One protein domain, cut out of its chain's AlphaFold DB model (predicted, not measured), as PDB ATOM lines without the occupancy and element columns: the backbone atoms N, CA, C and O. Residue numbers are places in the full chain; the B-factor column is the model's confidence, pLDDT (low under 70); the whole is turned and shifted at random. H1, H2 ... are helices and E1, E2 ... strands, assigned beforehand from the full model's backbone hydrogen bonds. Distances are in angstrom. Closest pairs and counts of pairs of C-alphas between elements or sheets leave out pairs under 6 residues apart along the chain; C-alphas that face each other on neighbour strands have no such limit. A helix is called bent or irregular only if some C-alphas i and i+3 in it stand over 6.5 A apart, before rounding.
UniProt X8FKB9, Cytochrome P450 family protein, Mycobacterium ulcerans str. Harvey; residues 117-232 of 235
ATOM      1  N   THR A 117     119.508  92.893  33.254       90.88
ATOM      2  CA  THR A 117     120.162  92.255  32.103       90.88
ATOM      3  C   THR A 117     119.126  91.737  31.107       90.88
ATOM      4  O   THR A 117     118.018  91.366  31.489       90.88
ATOM      5  N   LYS A 118     119.491  91.654  29.819       91.33
ATOM      6  CA  LYS A 118     118.593  91.175  28.750       91.33
ATOM      7  C   LYS A 118     117.930  89.834  29.098       91.33
ATOM      8  O   LYS A 118     116.737  89.670  28.874       91.33
ATOM      9  N   GLN A 119     118.689  88.908  29.689       88.37
ATOM     10  CA  GLN A 119     118.188  87.595  30.102       88.37
ATOM     11  C   GLN A 119     117.179  87.683  31.259       88.37
ATOM     12  O   GLN A 119     116.151  87.017  31.215       88.37
ATOM     13  N   ARG A 120     117.429  88.527  32.271       88.16
ATOM     14  CA  ARG A 120     116.484  88.743  33.383       88.16
ATOM     15  C   ARG A 120     115.202  89.426  32.910       88.16
ATOM     16  O   ARG A 120     114.118  88.982  33.263       88.16
ATOM     17  N   VAL A 121     115.331  90.440  32.052       89.16
ATOM     18  CA  VAL A 121     114.191  91.176  31.486       89.16
ATOM     19  C   VAL A 121     113.291  90.269  30.650       89.16
ATOM     20  O   VAL A 121     112.073  90.398  30.733       89.16
ATOM     21  N   ALA A 122     113.856  89.314  29.905       88.14
ATOM     22  CA  ALA A 122     113.061  88.325  29.177       88.14
ATOM     23  C   ALA A 122     112.162  87.495  30.115       88.14
ATOM     24  O   ALA A 122     111.016  87.218  29.773       88.14
ATOM     25  N   GLY A 123     112.637  87.173  31.324       86.39
ATOM     26  CA  GLY A 123     111.834  86.492  32.344       86.39
ATOM     27  C   GLY A 123     110.692  87.345  32.909       86.39
ATOM     28  O   GLY A 123     109.677  86.803  33.332       86.39
ATOM     29  N   PHE A 124     110.805  88.677  32.876       88.95
ATOM     30  CA  PHE A 124     109.765  89.568  33.402       88.95
ATOM     31  C   PHE A 124     108.520  89.621  32.516       88.95
ATOM     32  O   PHE A 124     107.450  89.964  33.009       88.95
ATOM     33  N   ALA A 125     108.630  89.262  31.232       88.00
ATOM     34  CA  ALA A 125     107.498  89.269  30.309       88.00
ATOM     35  C   ALA A 125     106.345  88.372  30.794       88.00
ATOM     36  O   ALA A 125     105.188  88.774  30.707       88.00
ATOM     37  N   GLY A 126     106.654  87.210  31.387       87.97
ATOM     38  CA  GLY A 126     105.644  86.330  31.982       87.97
ATOM     39  C   GLY A 126     104.873  87.020  33.109       87.97
ATOM     40  O   GLY A 126     103.646  87.077  33.075       87.97
ATOM     41  N   HIS A 127     105.592  87.650  34.044       87.27
ATOM     42  CA  HIS A 127     104.971  88.416  35.129       87.27
ATOM     43  C   HIS A 127     104.171  89.622  34.615       87.27
ATOM     44  O   HIS A 127     103.152  89.975  35.200       87.27
ATOM     45  N   MET A 128     104.617  90.267  33.531       91.24
ATOM     46  CA  MET A 128     103.884  91.364  32.888       91.24
ATOM     47  C   MET A 128     102.540  90.892  32.338       91.24
ATOM     48  O   MET A 128     101.519  91.520  32.618       91.24
ATOM     49  N   SER A 129     102.533  89.784  31.596       92.02
ATOM     50  CA  SER A 129     101.310  89.198  31.048       92.02
ATOM     51  C   SER A 129     100.362  88.737  32.148       92.02
ATOM     52  O   SER A 129      99.175  89.044  32.091       92.02
ATOM     53  N   GLU A 130     100.873  88.061  33.177       90.58
ATOM     54  CA  GLU A 130     100.068  87.601  34.308       90.58
ATOM     55  C   GLU A 130      99.450  88.775  35.083       90.58
ATOM     56  O   GLU A 130      98.245  88.791  35.333       90.58
ATOM     57  N   ALA A 131     100.246  89.805  35.393       89.94
ATOM     58  CA  ALA A 131      99.767  91.003  36.076       89.94
ATOM     59  C   ALA A 131      98.703  91.752  35.258       89.94
ATOM     60  O   ALA A 131      97.698  92.194  35.819       89.94
ATOM     61  N   ALA A 132      98.894  91.872  33.941       92.18
ATOM     62  CA  ALA A 132      97.909  92.487  33.057       92.18
ATOM     63  C   ALA A 132      96.609  91.676  33.027       92.18
ATOM     64  O   ALA A 132      95.533  92.242  33.208       92.18
ATOM     65  N   ASN A 133      96.702  90.354  32.870       92.16
ATOM     66  CA  ASN A 133      95.531  89.489  32.795       92.16
ATOM     67  C   ASN A 133      94.732  89.515  34.105       92.16
ATOM     68  O   ASN A 133      93.514  89.654  34.087       92.16
ATOM     69  N   HIS A 134      95.421  89.487  35.248       88.74
ATOM     70  CA  HIS A 134      94.794  89.611  36.561       88.74
ATOM     71  C   HIS A 134      94.000  90.920  36.709       88.74
ATOM     72  O   HIS A 134      92.864  90.911  37.183       88.74
ATOM     73  N   ILE A 135      94.564  92.052  36.267       88.32
ATOM     74  CA  ILE A 135      93.872  93.349  36.307       88.32
ATOM     75  C   ILE A 135      92.649  93.349  35.376       88.32
ATOM     76  O   ILE A 135      91.573  93.774  35.792       88.32
ATOM     77  N   LEU A 136      92.786  92.836  34.149       90.45
ATOM     78  CA  LEU A 136      91.709  92.792  33.149       90.45
ATOM     79  C   LEU A 136      90.556  91.852  33.540       90.45
ATOM     80  O   LEU A 136      89.389  92.127  33.244       90.45
ATOM     81  N   LEU A 137      90.855  90.745  34.224       89.89
ATOM     82  CA  LEU A 137      89.837  89.826  34.739       89.89
ATOM     83  C   LEU A 137      88.933  90.503  35.774       89.89
ATOM     84  O   LEU A 137      87.735  90.230  35.793       89.89
ATOM     85  N   GLY A 138      89.477  91.435  36.561       87.31
ATOM     86  CA  GLY A 138      88.717  92.217  37.535       87.31
ATOM     87  C   GLY A 138      87.811  93.296  36.931       87.31
ATOM     88  O   GLY A 138      87.017  93.886  37.661       87.31
ATOM     89  N   TRP A 139      87.915  93.588  35.630       91.15
ATOM     90  CA  TRP A 139      87.107  94.630  34.990       91.15
ATOM     91  C   TRP A 139      85.749  94.084  34.522       91.15
ATOM     92  O   TRP A 139      85.719  93.139  33.720       91.15
ATOM     93  N   PRO A 140      84.624  94.667  34.984       88.03
ATOM     94  CA  PRO A 140      83.302  94.346  34.457       88.03
ATOM     95  C   PRO A 140      83.172  94.784  32.997       88.03
ATOM     96  O   PRO A 140      83.758  95.790  32.589       88.03
ATOM     97  N   ASP A 141      82.365  94.059  32.226       89.54
ATOM     98  CA  ASP A 141      82.056  94.464  30.856       89.54
ATOM     99  C   ASP A 141      81.308  95.796  30.819       89.54
ATOM    100  O   ASP A 141      80.417  96.059  31.631       89.54
ATOM    101  N   GLY A 142      81.692  96.655  29.878       89.23
ATOM    102  CA  GLY A 142      81.130  97.991  29.722       89.23
ATOM    103  C   GLY A 142      81.555  98.996  30.796       89.23
ATOM    104  O   GLY A 142      81.087 100.135  30.746       89.23
ATOM    105  N   ALA A 143      82.418  98.620  31.748       88.68
ATOM    106  CA  ALA A 143      82.889  99.527  32.788       88.68
ATOM    107  C   ALA A 143      83.806 100.621  32.221       88.68
ATOM    108  O   ALA A 143      84.620 100.374  31.330       88.68
ATOM    109  N   GLU A 144      83.712 101.825  32.783       90.97
ATOM    110  CA  GLU A 144      84.696 102.884  32.568       90.97
ATOM    111  C   GLU A 144      85.820 102.764  33.599       90.97
ATOM    112  O   GLU A 144      85.582 102.812  34.810       90.97
ATOM    113  N   VAL A 145      87.055 102.627  33.120       89.39
ATOM    114  CA  VAL A 145      88.236 102.437  33.970       89.39
ATOM    115  C   VAL A 145      89.208 103.595  33.801       89.39
ATOM    116  O   VAL A 145      89.513 104.000  32.682       89.39
ATOM    117  N   ASP A 146      89.726 104.109  34.921       89.09
ATOM    118  CA  ASP A 146      90.812 105.095  34.936       89.09
ATOM    119  C   ASP A 146      92.125 104.411  34.535       89.09
ATOM    120  O   ASP A 146      92.751 103.707  35.336       89.09
ATOM    121  N   LEU A 147      92.542 104.617  33.283       90.63
ATOM    122  CA  LEU A 147      93.735 103.978  32.731       90.63
ATOM    123  C   LEU A 147      95.012 104.414  33.447       90.63
ATOM    124  O   LEU A 147      95.957 103.633  33.539       90.63
ATOM    125  N   ASN A 148      95.063 105.638  33.970       86.63
ATOM    126  CA  ASN A 148      96.244 106.128  34.667       86.63
ATOM    127  C   ASN A 148      96.425 105.387  36.001       86.63
ATOM    128  O   ASN A 148      97.514 104.896  36.300       86.63
ATOM    129  N   ALA A 149      95.337 105.232  36.764       84.42
ATOM    130  CA  ALA A 149      95.342 104.429  37.985       84.42
ATOM    131  C   ALA A 149      95.671 102.954  37.693       84.42
ATOM    132  O   ALA A 149      96.545 102.375  38.342       84.42
ATOM    133  N   ALA A 150      95.041 102.371  36.667       88.19
ATOM    134  CA  ALA A 150      95.298 100.995  36.248       88.19
ATOM    135  C   ALA A 150      96.757 100.765  35.820       88.19
ATOM    136  O   ALA A 150      97.366  99.768  36.202       88.19
ATOM    137  N   SER A 151      97.342 101.702  35.070       90.59
ATOM    138  CA  SER A 151      98.727 101.610  34.597       90.59
ATOM    139  C   SER A 151      99.721 101.649  35.756       90.59
ATOM    140  O   SER A 151     100.670 100.868  35.784       90.59
ATOM    141  N   HIS A 152      99.499 102.519  36.744       87.49
ATOM    142  CA  HIS A 152     100.340 102.555  37.940       87.49
ATOM    143  C   HIS A 152     100.228 101.266  38.764       87.49
ATOM    144  O   HIS A 152     101.254 100.735  39.193       87.49
ATOM    145  N   ALA A 153      99.014 100.728  38.932       85.83
ATOM    146  CA  ALA A 153      98.803  99.451  39.610       85.83
ATOM    147  C   ALA A 153      99.517  98.297  38.886       85.83
ATOM    148  O   ALA A 153     100.218  97.510  39.525       85.83
ATOM    149  N   LEU A 154      99.419  98.247  37.552       90.82
ATOM    150  CA  LEU A 154     100.116  97.265  36.723       90.82
ATOM    151  C   LEU A 154     101.633  97.350  36.904       90.82
ATOM    152  O   LEU A 154     102.268  96.347  37.221       90.82
ATOM    153  N   VAL A 155     102.221  98.540  36.749       90.35
ATOM    154  CA  VAL A 155     103.673  98.732  36.892       90.35
ATOM    155  C   VAL A 155     104.144  98.307  38.278       90.35
ATOM    156  O   VAL A 155     105.161  97.622  38.392       90.35
ATOM    157  N   LEU A 156     103.408  98.667  39.332       88.44
ATOM    158  CA  LEU A 156     103.798  98.298  40.686       88.44
ATOM    159  C   LEU A 156     103.715  96.787  40.915       88.44
ATOM    160  O   LEU A 156     104.629  96.231  41.522       88.44
ATOM    161  N   ARG A 157     102.681  96.112  40.397       88.77
ATOM    162  CA  ARG A 157     102.562  94.649  40.475       88.77
ATOM    163  C   ARG A 157     103.701  93.964  39.722       88.77
ATOM    164  O   ARG A 157     104.344  93.074  40.271       88.77
ATOM    165  N   VAL A 158     104.012  94.430  38.510       90.96
ATOM    166  CA  VAL A 158     105.115  93.894  37.699       90.96
ATOM    167  C   VAL A 158     106.451  94.054  38.409       90.96
ATOM    168  O   VAL A 158     107.209  93.090  38.489       90.96
ATOM    169  N   VAL A 159     106.752  95.239  38.940       89.25
ATOM    170  CA  VAL A 159     108.008  95.490  39.657       89.25
ATOM    171  C   VAL A 159     108.055  94.705  40.969       89.25
ATOM    172  O   VAL A 159     109.084  94.104  41.270       89.25
ATOM    173  N   GLY A 160     106.948  94.656  41.713       88.74
ATOM    174  CA  GLY A 160     106.792  93.857  42.929       88.74
ATOM    175  C   GLY A 160     107.158  92.397  42.697       88.74
ATOM    176  O   GLY A 160     108.100  91.897  43.310       88.74
ATOM    177  N   HIS A 161     106.491  91.743  41.746       87.31
ATOM    178  CA  HIS A 161     106.730  90.334  41.443       87.31
ATOM    179  C   HIS A 161     108.105  90.097  40.817       87.31
ATOM    180  O   HIS A 161     108.835  89.204  41.236       87.31
ATOM    181  N   SER A 162     108.490  90.908  39.830       87.67
ATOM    182  CA  SER A 162     109.690  90.647  39.027       87.67
ATOM    183  C   SER A 162     110.994  90.955  39.747       87.67
ATOM    184  O   SER A 162     111.988  90.267  39.530       87.67
ATOM    185  N   VAL A 163     111.010  92.011  40.563       86.39
ATOM    186  CA  VAL A 163     112.234  92.491  41.217       86.39
ATOM    187  C   VAL A 163     112.291  92.053  42.674       86.39
ATOM    188  O   VAL A 163     113.370  91.707  43.150       86.39
ATOM    189  N   PHE A 164     111.156  92.060  43.377       84.92
ATOM    190  CA  PHE A 164     111.113  91.785  44.814       84.92
ATOM    191  C   PHE A 164     110.500  90.427  45.168       84.92
ATOM    192  O   PHE A 164     110.643  89.998  46.309       84.92
ATOM    193  N   GLY A 165     109.837  89.746  44.226       84.76
ATOM    194  CA  GLY A 165     109.075  88.529  44.519       84.76
ATOM    195  C   GLY A 165     107.873  88.779  45.438       84.76
ATOM    196  O   GLY A 165     107.486  87.887  46.185       84.76
ATOM    197  N   LEU A 166     107.315  89.994  45.427       84.95
ATOM    198  CA  LEU A 166     106.222  90.422  46.306       84.95
ATOM    199  C   LEU A 166     104.977  90.795  45.495       84.95
ATOM    200  O   LEU A 166     105.082  91.551  44.528       84.95
ATOM    201  N   ASP A 167     103.794  90.373  45.947       81.02
ATOM    202  CA  ASP A 167     102.544  90.964  45.464       81.02
ATOM    203  C   ASP A 167     102.286  92.279  46.214       81.02
ATOM    204  O   ASP A 167     102.126  92.313  47.434       81.02
ATOM    205  N   LEU A 168     102.304  93.389  45.475       78.70
ATOM    206  CA  LEU A 168     102.113  94.740  46.008       78.70
ATOM    207  C   LEU A 168     100.718  95.304  45.711       78.70
ATOM    208  O   LEU A 168     100.509  96.506  45.881       78.70
ATOM    209  N   GLN A 169      99.765  94.471  45.283       77.14
ATOM    210  CA  GLN A 169      98.408  94.901  44.929       77.14
ATOM    211  C   GLN A 169      97.739  95.716  46.035       77.14
ATOM    212  O   GLN A 169      97.318  96.848  45.799       77.14
ATOM    213  N   ASP A 170      97.734  95.197  47.262       78.93
ATOM    214  CA  ASP A 170      97.059  95.835  48.400       78.93
ATOM    215  C   ASP A 170      97.717  97.154  48.829       78.93
ATOM    216  O   ASP A 170      97.158  97.933  49.604       78.93
ATOM    217  N   LYS A 171      98.940  97.415  48.354       80.36
ATOM    218  CA  LYS A 171      99.698  98.638  48.639       80.36
ATOM    219  C   LYS A 171      99.736  99.595  47.451       80.36
ATOM    220  O   LYS A 171     100.259 100.701  47.606       80.36
ATOM    221  N   ALA A 172      99.173  99.219  46.300       79.91
ATOM    222  CA  ALA A 172      99.300  99.979  45.064       79.91
ATOM    223  C   ALA A 172      98.748 101.397  45.170       79.91
ATOM    224  O   ALA A 172      99.457 102.350  44.836       79.91
ATOM    225  N   ASP A 173      97.549 101.554  45.723       79.75
ATOM    226  CA  ASP A 173      96.928 102.866  45.890       79.75
ATOM    227  C   ASP A 173      97.711 103.755  46.856       79.75
ATOM    228  O   ASP A 173      97.943 104.934  46.575       79.75
ATOM    229  N   VAL A 174      98.171 103.195  47.977       84.57
ATOM    230  CA  VAL A 174      98.920 103.942  48.998       84.57
ATOM    231  C   VAL A 174     100.263 104.412  48.443       84.57
ATOM    232  O   VAL A 174     100.610 105.589  48.577       84.57
ATOM    233  N   ILE A 175     101.003 103.519  47.779       84.06
ATOM    234  CA  ILE A 175     102.311 103.829  47.191       84.06
ATOM    235  C   ILE A 175     102.149 104.849  46.063       84.06
ATOM    236  O   ILE A 175     102.818 105.884  46.065       84.06
ATOM    237  N   THR A 176     101.224 104.605  45.134       83.67
ATOM    238  CA  THR A 176     100.990 105.487  43.986       83.67
ATOM    239  C   THR A 176     100.561 106.878  44.437       83.67
ATOM    240  O   THR A 176     101.101 107.879  43.956       83.67
ATOM    241  N   THR A 177      99.638 106.966  45.398       84.83
ATOM    242  CA  THR A 177      99.161 108.254  45.913       84.83
ATOM    243  C   THR A 177     100.273 109.009  46.634       84.83
ATOM    244  O   THR A 177     100.472 110.199  46.377       84.83
ATOM    245  N   GLY A 178     101.048 108.323  47.481       85.03
ATOM    246  CA  GLY A 178     102.169 108.925  48.203       85.03
ATOM    247  C   GLY A 178     103.246 109.471  47.266       85.03
ATOM    248  O   GLY A 178     103.646 110.631  47.386       85.03
ATOM    249  N   VAL A 179     103.667 108.674  46.279       83.10
ATOM    250  CA  VAL A 179     104.673 109.084  45.286       83.10
ATOM    251  C   VAL A 179     104.160 110.239  44.429       83.10
ATOM    252  O   VAL A 179     104.886 111.212  44.222       83.10
ATOM    253  N   THR A 180     102.905 110.186  43.978       84.72
ATOM    254  CA  THR A 180     102.310 111.250  43.154       84.72
ATOM    255  C   THR A 180     102.214 112.565  43.925       84.72
ATOM    256  O   THR A 180     102.567 113.623  43.402       84.72
ATOM    257  N   LEU A 181     101.793 112.512  45.192       85.07
ATOM    258  CA  LEU A 181     101.712 113.691  46.050       85.07
ATOM    259  C   LEU A 181     103.098 114.292  46.309       85.07
ATOM    260  O   LEU A 181     103.271 115.509  46.211       85.07
ATOM    261  N   ALA A 182     104.090 113.450  46.590       82.47
ATOM    262  CA  ALA A 182     105.463 113.882  46.808       82.47
ATOM    263  C   ALA A 182     106.086 114.503  45.548       82.47
ATOM    264  O   ALA A 182     106.711 115.563  45.625       82.47
ATOM    265  N   ALA A 183     105.871 113.890  44.381       83.31
ATOM    266  CA  ALA A 183     106.319 114.419  43.098       83.31
ATOM    267  C   ALA A 183     105.657 115.767  42.787       83.31
ATOM    268  O   ALA A 183     106.346 116.723  42.428       83.31
ATOM    269  N   LYS A 184     104.339 115.879  43.005       84.37
ATOM    270  CA  LYS A 184     103.600 117.136  42.847       84.37
ATOM    271  C   LYS A 184     104.140 118.222  43.773       84.37
ATOM    272  O   LYS A 184     104.397 119.336  43.326       84.37
ATOM    273  N   TRP A 185     104.362 117.899  45.045       85.05
ATOM    274  CA  TRP A 185     104.930 118.839  46.006       85.05
ATOM    275  C   TRP A 185     106.331 119.310  45.594       85.05
ATOM    276  O   TRP A 185     106.607 120.513  45.624       85.05
ATOM    277  N   ALA A 186     107.199 118.388  45.170       83.86
ATOM    278  CA  ALA A 186     108.545 118.712  44.709       83.86
ATOM    279  C   ALA A 186     108.509 119.607  43.458       83.86
ATOM    280  O   ALA A 186     109.222 120.612  43.395       83.86
ATOM    281  N   ALA A 187     107.629 119.309  42.497       81.58
ATOM    282  CA  ALA A 187     107.421 120.124  41.303       81.58
ATOM    283  C   ALA A 187     106.936 121.538  41.660       81.58
ATOM    284  O   ALA A 187     107.597 122.523  41.312       81.58
ATOM    285  N   ASP A 188     105.858 121.643  42.441       79.78
ATOM    286  CA  ASP A 188     105.253 122.912  42.850       79.78
ATOM    287  C   ASP A 188     106.227 123.776  43.668       79.78
ATOM    288  O   ASP A 188     106.197 125.005  43.581       79.78
ATOM    289  N   ARG A 189     107.110 123.163  44.467       78.25
ATOM    290  CA  ARG A 189     108.157 123.867  45.221       78.25
ATOM    291  C   ARG A 189     109.304 124.322  44.323       78.25
ATOM    292  O   ARG A 189     109.762 125.457  44.462       78.25
ATOM    293  N   SER A 190     109.740 123.474  43.396       74.63
ATOM    294  CA  SER A 190     110.861 123.770  42.501       74.63
ATOM    295  C   SER A 190     110.579 124.948  41.560       74.63
ATOM    296  O   SER A 190     111.513 125.694  41.247       74.63
ATOM    297  N   ALA A 191     109.305 125.145  41.195       70.49
ATOM    298  CA  ALA A 191     108.808 126.207  40.320       70.49
ATOM    299  C   ALA A 191     108.537 127.551  41.029       70.49
ATOM    300  O   ALA A 191     108.156 128.524  40.372       70.49
ATOM    301  N   ARG A 192     108.703 127.640  42.360       69.10
ATOM    302  CA  ARG A 192     108.517 128.904  43.092       69.10
ATOM    303  C   ARG A 192     109.737 129.817  42.920       69.10
ATOM    304  O   ARG A 192     110.856 129.359  43.157       69.10
ATOM    305  N   PRO A 193     109.535 131.108  42.593       59.06
ATOM    306  CA  PRO A 193     110.630 132.051  42.350       59.06
ATOM    307  C   PRO A 193     111.471 132.322  43.605       59.06
ATOM    308  O   PRO A 193     112.677 132.518  43.509       59.06
ATOM    309  N   VAL A 194     110.857 132.265  44.791       64.98
ATOM    310  CA  VAL A 194     111.559 132.360  46.075       64.98
ATOM    311  C   VAL A 194     111.447 131.023  46.796       64.98
ATOM    312  O   VAL A 194     110.396 130.654  47.329       64.98
ATOM    313  N   ARG A 195     112.551 130.272  46.821       65.12
ATOM    314  CA  ARG A 195     112.658 129.037  47.602       65.12
ATOM    315  C   ARG A 195     112.957 129.397  49.047       65.12
ATOM    316  O   ARG A 195     114.118 129.496  49.432       65.12
ATOM    317  N   ALA A 196     111.905 129.597  49.838       63.29
ATOM    318  CA  ALA A 196     112.052 129.866  51.263       63.29
ATOM    319  C   ALA A 196     112.962 128.797  51.909       63.29
ATOM    320  O   ALA A 196     112.663 127.594  51.771       63.29
ATOM    321  N   PRO A 197     114.057 129.210  52.583       65.89
ATOM    322  CA  PRO A 197     114.970 128.304  53.264       65.89
ATOM    323  C   PRO A 197     114.211 127.368  54.192       65.89
ATOM    324  O   PRO A 197     113.215 127.768  54.783       65.89
ATOM    325  N   HIS A 198     114.679 126.129  54.346       63.50
ATOM    326  CA  HIS A 198     113.959 125.057  55.053       63.50
ATOM    327  C   HIS A 198     113.781 125.284  56.561       63.50
ATOM    328  O   HIS A 198     113.004 124.571  57.191       63.50
ATOM    329  N   TRP A 199     114.419 126.313  57.111       63.43
ATOM    330  CA  TRP A 199     114.189 126.801  58.465       63.43
ATOM    331  C   TRP A 199     113.048 127.829  58.527       63.43
ATOM    332  O   TRP A 199     112.245 127.778  59.448       63.43
ATOM    333  N   LEU A 200     112.831 128.640  57.486       58.79
ATOM    334  CA  LEU A 200     111.873 129.753  57.510       58.79
ATOM    335  C   LEU A 200     110.391 129.293  57.467       58.79
ATOM    336  O   LEU A 200     109.972 128.709  56.457       58.79
ATOM    337  N   PRO A 201     109.585 129.522  58.520       56.83
ATOM    338  CA  PRO A 201     108.193 129.083  58.578       56.83
ATOM    339  C   PRO A 201     107.363 129.822  57.523       56.83
ATOM    340  O   PRO A 201     107.078 131.005  57.633       56.83
ATOM    341  N   THR A 202     106.994 129.114  56.455       62.06
ATOM    342  CA  THR A 202     106.083 129.615  55.418       62.06
ATOM    343  C   THR A 202     104.730 128.926  55.575       62.06
ATOM    344  O   THR A 202     104.710 127.719  55.842       62.06
ATOM    345  N   PRO A 203     103.599 129.621  55.349       57.59
ATOM    346  CA  PRO A 203     102.253 129.072  55.568       57.59
ATOM    347  C   PRO A 203     101.941 127.839  54.701       57.59
ATOM    348  O   PRO A 203     101.022 127.084  54.989       57.59
ATOM    349  N   ALA A 204     102.741 127.575  53.663       56.28
ATOM    350  CA  ALA A 204     102.641 126.366  52.852       56.28
ATOM    351  C   ALA A 204     103.254 125.100  53.499       56.28
ATOM    352  O   ALA A 204     103.075 124.012  52.957       56.28
ATOM    353  N   ARG A 205     103.994 125.202  54.616       57.37
ATOM    354  CA  ARG A 205     104.679 124.052  55.241       57.37
ATOM    355  C   ARG A 205     103.797 123.038  55.961       57.37
ATOM    356  O   ARG A 205     104.109 121.857  55.819       57.37
ATOM    357  N   PRO A 206     102.752 123.420  56.717       52.87
ATOM    358  CA  PRO A 206     101.963 122.445  57.469       52.87
ATOM    359  C   PRO A 206     101.373 121.361  56.559       52.87
ATOM    360  O   PRO A 206     101.381 120.189  56.910       52.87
ATOM    361  N   ARG A 207     100.994 121.724  55.324       50.98
ATOM    362  CA  ARG A 207     100.474 120.783  54.316       50.98
ATOM    363  C   ARG A 207     101.504 119.783  53.785       50.98
ATOM    364  O   ARG A 207     101.111 118.762  53.248       50.98
ATOM    365  N   ALA A 208     102.797 120.080  53.912       47.18
ATOM    366  CA  ALA A 208     103.882 119.222  53.433       47.18
ATOM    367  C   ALA A 208     104.496 118.346  54.534       47.18
ATOM    368  O   ALA A 208     105.159 117.363  54.228       47.18
ATOM    369  N   ARG A 209     104.328 118.740  55.804       45.34
ATOM    370  CA  ARG A 209     104.815 118.008  56.984       45.34
ATOM    371  C   ARG A 209     103.738 117.198  57.687       45.34
ATOM    372  O   ARG A 209     104.078 116.503  58.639       45.34
ATOM    373  N   ALA A 210     102.477 117.300  57.264       40.33
ATOM    374  CA  ALA A 210     101.470 116.360  57.720       40.33
ATOM    375  C   ALA A 210     102.034 114.954  57.456       40.33
ATOM    376  O   ALA A 210     102.373 114.669  56.301       40.33
ATOM    377  N   PRO A 211     102.248 114.135  58.502       35.31
ATOM    378  CA  PRO A 211     102.730 112.782  58.310       35.31
ATOM    379  C   PRO A 211     101.814 112.104  57.297       35.31
ATOM    380  O   PRO A 211     100.620 112.409  57.225       35.31
ATOM    381  N   THR A 212     102.380 111.211  56.495       42.08
ATOM    382  CA  THR A 212     101.669 110.331  55.563       42.08
ATOM    383  C   THR A 212     100.765 109.346  56.326       42.08
ATOM    384  O   THR A 212     100.859 108.137  56.176       42.08
ATOM    385  N   THR A 213      99.911 109.854  57.208       31.05
ATOM    386  CA  THR A 213      98.867 109.162  57.961       31.05
ATOM    387  C   THR A 213      97.475 109.562  57.465       31.05
ATOM    388  O   THR A 213      96.474 109.077  57.976       31.05
ATOM    389  N   LEU A 214      97.379 110.398  56.427       33.58
ATOM    390  CA  LEU A 214      96.118 110.851  55.843       33.58
ATOM    391  C   LEU A 214      96.018 110.445  54.373       33.58
ATOM    392  O   LEU A 214      96.198 111.247  53.465       33.58
ATOM    393  N   CYS A 215      95.676 109.179  54.154       34.93
ATOM    394  CA  CYS A 215      95.018 108.749  52.926       34.93
ATOM    395  C   CYS A 215      93.925 107.721  53.249       34.93
ATOM    396  O   CYS A 215      93.912 106.611  52.740       34.93
ATOM    397  N   THR A 216      93.010 108.096  54.146       32.23
ATOM    398  CA  THR A 216      91.768 107.350  54.437       32.23
ATOM    399  C   THR A 216      90.508 108.203  54.275       32.23
ATOM    400  O   THR A 216      89.412 107.742  54.569       32.23
ATOM    401  N   ARG A 217      90.595 109.428  53.736       27.14
ATOM    402  CA  ARG A 217      89.398 110.236  53.446       27.14
ATOM    403  C   ARG A 217      89.427 110.864  52.054       27.14
ATOM    404  O   ARG A 217      89.974 111.935  51.837       27.14
ATOM    405  N   SER A 218      88.784 110.148  51.131       30.39
ATOM    406  CA  SER A 218      87.780 110.671  50.194       30.39
ATOM    407  C   SER A 218      88.071 112.013  49.498       30.39
ATOM    408  O   SER A 218      87.808 113.077  50.057       30.39
ATOM    409  N   ARG A 219      88.447 111.950  48.214       26.89
ATOM    410  CA  ARG A 219      87.635 112.412  47.058       26.89
ATOM    411  C   ARG A 219      88.499 112.385  45.782       26.89
ATOM    412  O   ARG A 219      89.154 113.374  45.464       26.89
ATOM    413  N   PRO A 220      88.487 111.281  45.015       33.87
ATOM    414  CA  PRO A 220      89.202 111.186  43.740       33.87
ATOM    415  C   PRO A 220      88.455 111.855  42.565       33.87
ATOM    416  O   PRO A 220      88.789 111.637  41.408       33.87
ATOM    417  N   THR A 221      87.414 112.654  42.805       34.32
ATOM    418  CA  THR A 221      86.458 113.039  41.755       34.32
ATOM    419  C   THR A 221      86.937 114.110  40.773       34.32
ATOM    420  O   THR A 221      86.373 114.196  39.689       34.32
ATOM    421  N   CYS A 222      87.980 114.892  41.069       31.53
ATOM    422  CA  CYS A 222      88.369 115.998  40.178       31.53
ATOM    423  C   CYS A 222      89.289 115.622  39.006       31.53
ATOM    424  O   CYS A 222      89.413 116.425  38.089       31.53
ATOM    425  N   TRP A 223      89.904 114.434  38.994       31.38
ATOM    426  CA  TRP A 223      90.788 114.010  37.892       31.38
ATOM    427  C   TRP A 223      90.244 112.842  37.065       31.38
ATOM    428  O   TRP A 223      90.803 112.531  36.018       31.38
ATOM    429  N   ARG A 224      89.117 112.241  37.471       42.83
ATOM    430  CA  ARG A 224      88.622 110.999  36.859       42.83
ATOM    431  C   ARG A 224      88.208 111.109  35.393       42.83
ATOM    432  O   ARG A 224      88.166 110.078  34.757       42.83
ATOM    433  N   ARG A 225      87.899 112.281  34.825       38.86
ATOM    434  CA  ARG A 225      87.314 112.333  33.465       38.86
ATOM    435  C   ARG A 225      88.307 112.290  32.300       38.86
ATOM    436  O   ARG A 225      87.872 112.053  31.184       38.86
ATOM    437  N   ALA A 226      89.605 112.507  32.514       49.21
ATOM    438  CA  ALA A 226      90.544 112.692  31.397       49.21
ATOM    439  C   ALA A 226      91.213 111.401  30.877       49.21
ATOM    440  O   ALA A 226      92.007 111.473  29.945       49.21
ATOM    441  N   GLY A 227      90.919 110.234  31.458       55.45
ATOM    442  CA  GLY A 227      91.582 108.973  31.096       55.45
ATOM    443  C   GLY A 227      90.705 107.735  31.253       55.45
ATOM    444  O   GLY A 227      91.234 106.657  31.512       55.45
ATOM    445  N   LEU A 228      89.381 107.899  31.156       66.51
ATOM    446  CA  LEU A 228      88.458 106.769  31.189       66.51
ATOM    447  C   LEU A 228      88.429 106.100  29.824       66.51
ATOM    448  O   LEU A 228      88.188 106.747  28.808       66.51
ATOM    449  N   ILE A 229      88.661 104.798  29.827       76.31
ATOM    450  CA  ILE A 229      88.421 103.918  28.687       76.31
ATOM    451  C   ILE A 229      87.300 102.969  29.060       76.31
ATOM    452  O   ILE A 229      87.225 102.486  30.193       76.31
ATOM    453  N   ARG A 230      86.427 102.722  28.089       74.61
ATOM    454  CA  ARG A 230      85.354 101.750  28.221       74.61
ATOM    455  C   ARG A 230      85.903 100.366  27.906       74.61
ATOM    456  O   ARG A 230      86.582 100.182  26.900       74.61
ATOM    457  N   VAL A 231      85.634  99.419  28.791       74.35
ATOM    458  CA  VAL A 231      86.040  98.024  28.630       74.35
ATOM    459  C   VAL A 231      85.002  97.305  27.781       74.35
ATOM    460  O   VAL A 231      83.815  97.346  28.096       74.35
ATOM    461  N   GLU A 232      85.454  96.637  26.727       68.38
ATOM    462  CA  GLU A 232      84.609  95.837  25.841       68.38
ATOM    463  C   GLU A 232      85.306  94.485  25.633       68.38
ATOM    464  O   GLU A 232      86.325  94.400  24.943       68.38
TER     465      GLU A 232
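What this domain is: This is residues 117 to 232 of the 235 residues of the protein "Cytochrome P450 family protein" of Mycobacterium ulcerans str. Harvey (UniProt X8FKB9). Two helices, H1 and H2, cross each other at one end of the model, and a third and longest helix, H3, packs on H2 with its first residues and then runs away from the pair as an arm. From the far end of H3 a long, loose stretch folds back past the very short H4 to a tiny two-stranded sheet, E1 beside E2, next to the first residues of H2; residues 190 to 203 and 217 to 222 stick out. The printed part has 116 residues, with four named helices and two named strands in the order H1, E1, H2, H3, H4, E2; the sheet is antiparallel and the class is mostly helix. The whole is loose, with a radius of gyration of the C-alphas of 18.3 A and spans of 51 by 39 by 26 A.

Where its parts are: H1, residues 118 to 137, begins with C-alpha 118 at (118.593, 91.175, 28.750) and is 29.4 A long. E1 is residues 144 to 146, and H2, residues 147 to 164, is 24.4 A long. H3, residues 169 to 190, is 31.5 A long and ends with C-alpha 190 at (110.861, 123.770, 42.501). It is irregular: C-alphas 170 and 173 are 7.5 A apart. H4 is residues 206 to 209. E2, residues 228 to 230, ends with C-alpha 230 at (85.354, 101.750, 28.221).

How they stand to each other: H1 and H2 touch, the closest C-alphas being those of Met 128 and Val 158, 5.6 A apart. They run opposite ways at a steep tilt of 45 degrees. H2, with residues 152 to 157 alone, touches residues 169 to 176 of H3; the closest C-alphas, of Ala 153 and Ala 172, are 5.5 A apart. H2 and H3 run opposite ways at a steep tilt of 69.8 degrees, only just short of about perpendicular. H1 and H3 are apart. H3 and H4 are close but not clearly touching, with the C-alphas of Trp 185 and Ala 208 closest at 7.5 A. E1 and E2 are antiparallel at 144 degrees, with N 145 and O 229 within hydrogen-bond range at 2.9 A. Every O i to N i+4 pair is within hydrogen-bond range in H2, against 12 of 16 in H1 and 16 of 18 in H3; H4 is too short for such a pair.

The domain as a whole: The two C-alphas farthest apart, of Trp 199 and Glu 232, are 53.8 A apart. The printed part has no cut. The links H3 to H4 and H4 to E2 are long. The mean pLDDT of the printed part is 73.7; residues 192 to 228 and residue 232 are under 70.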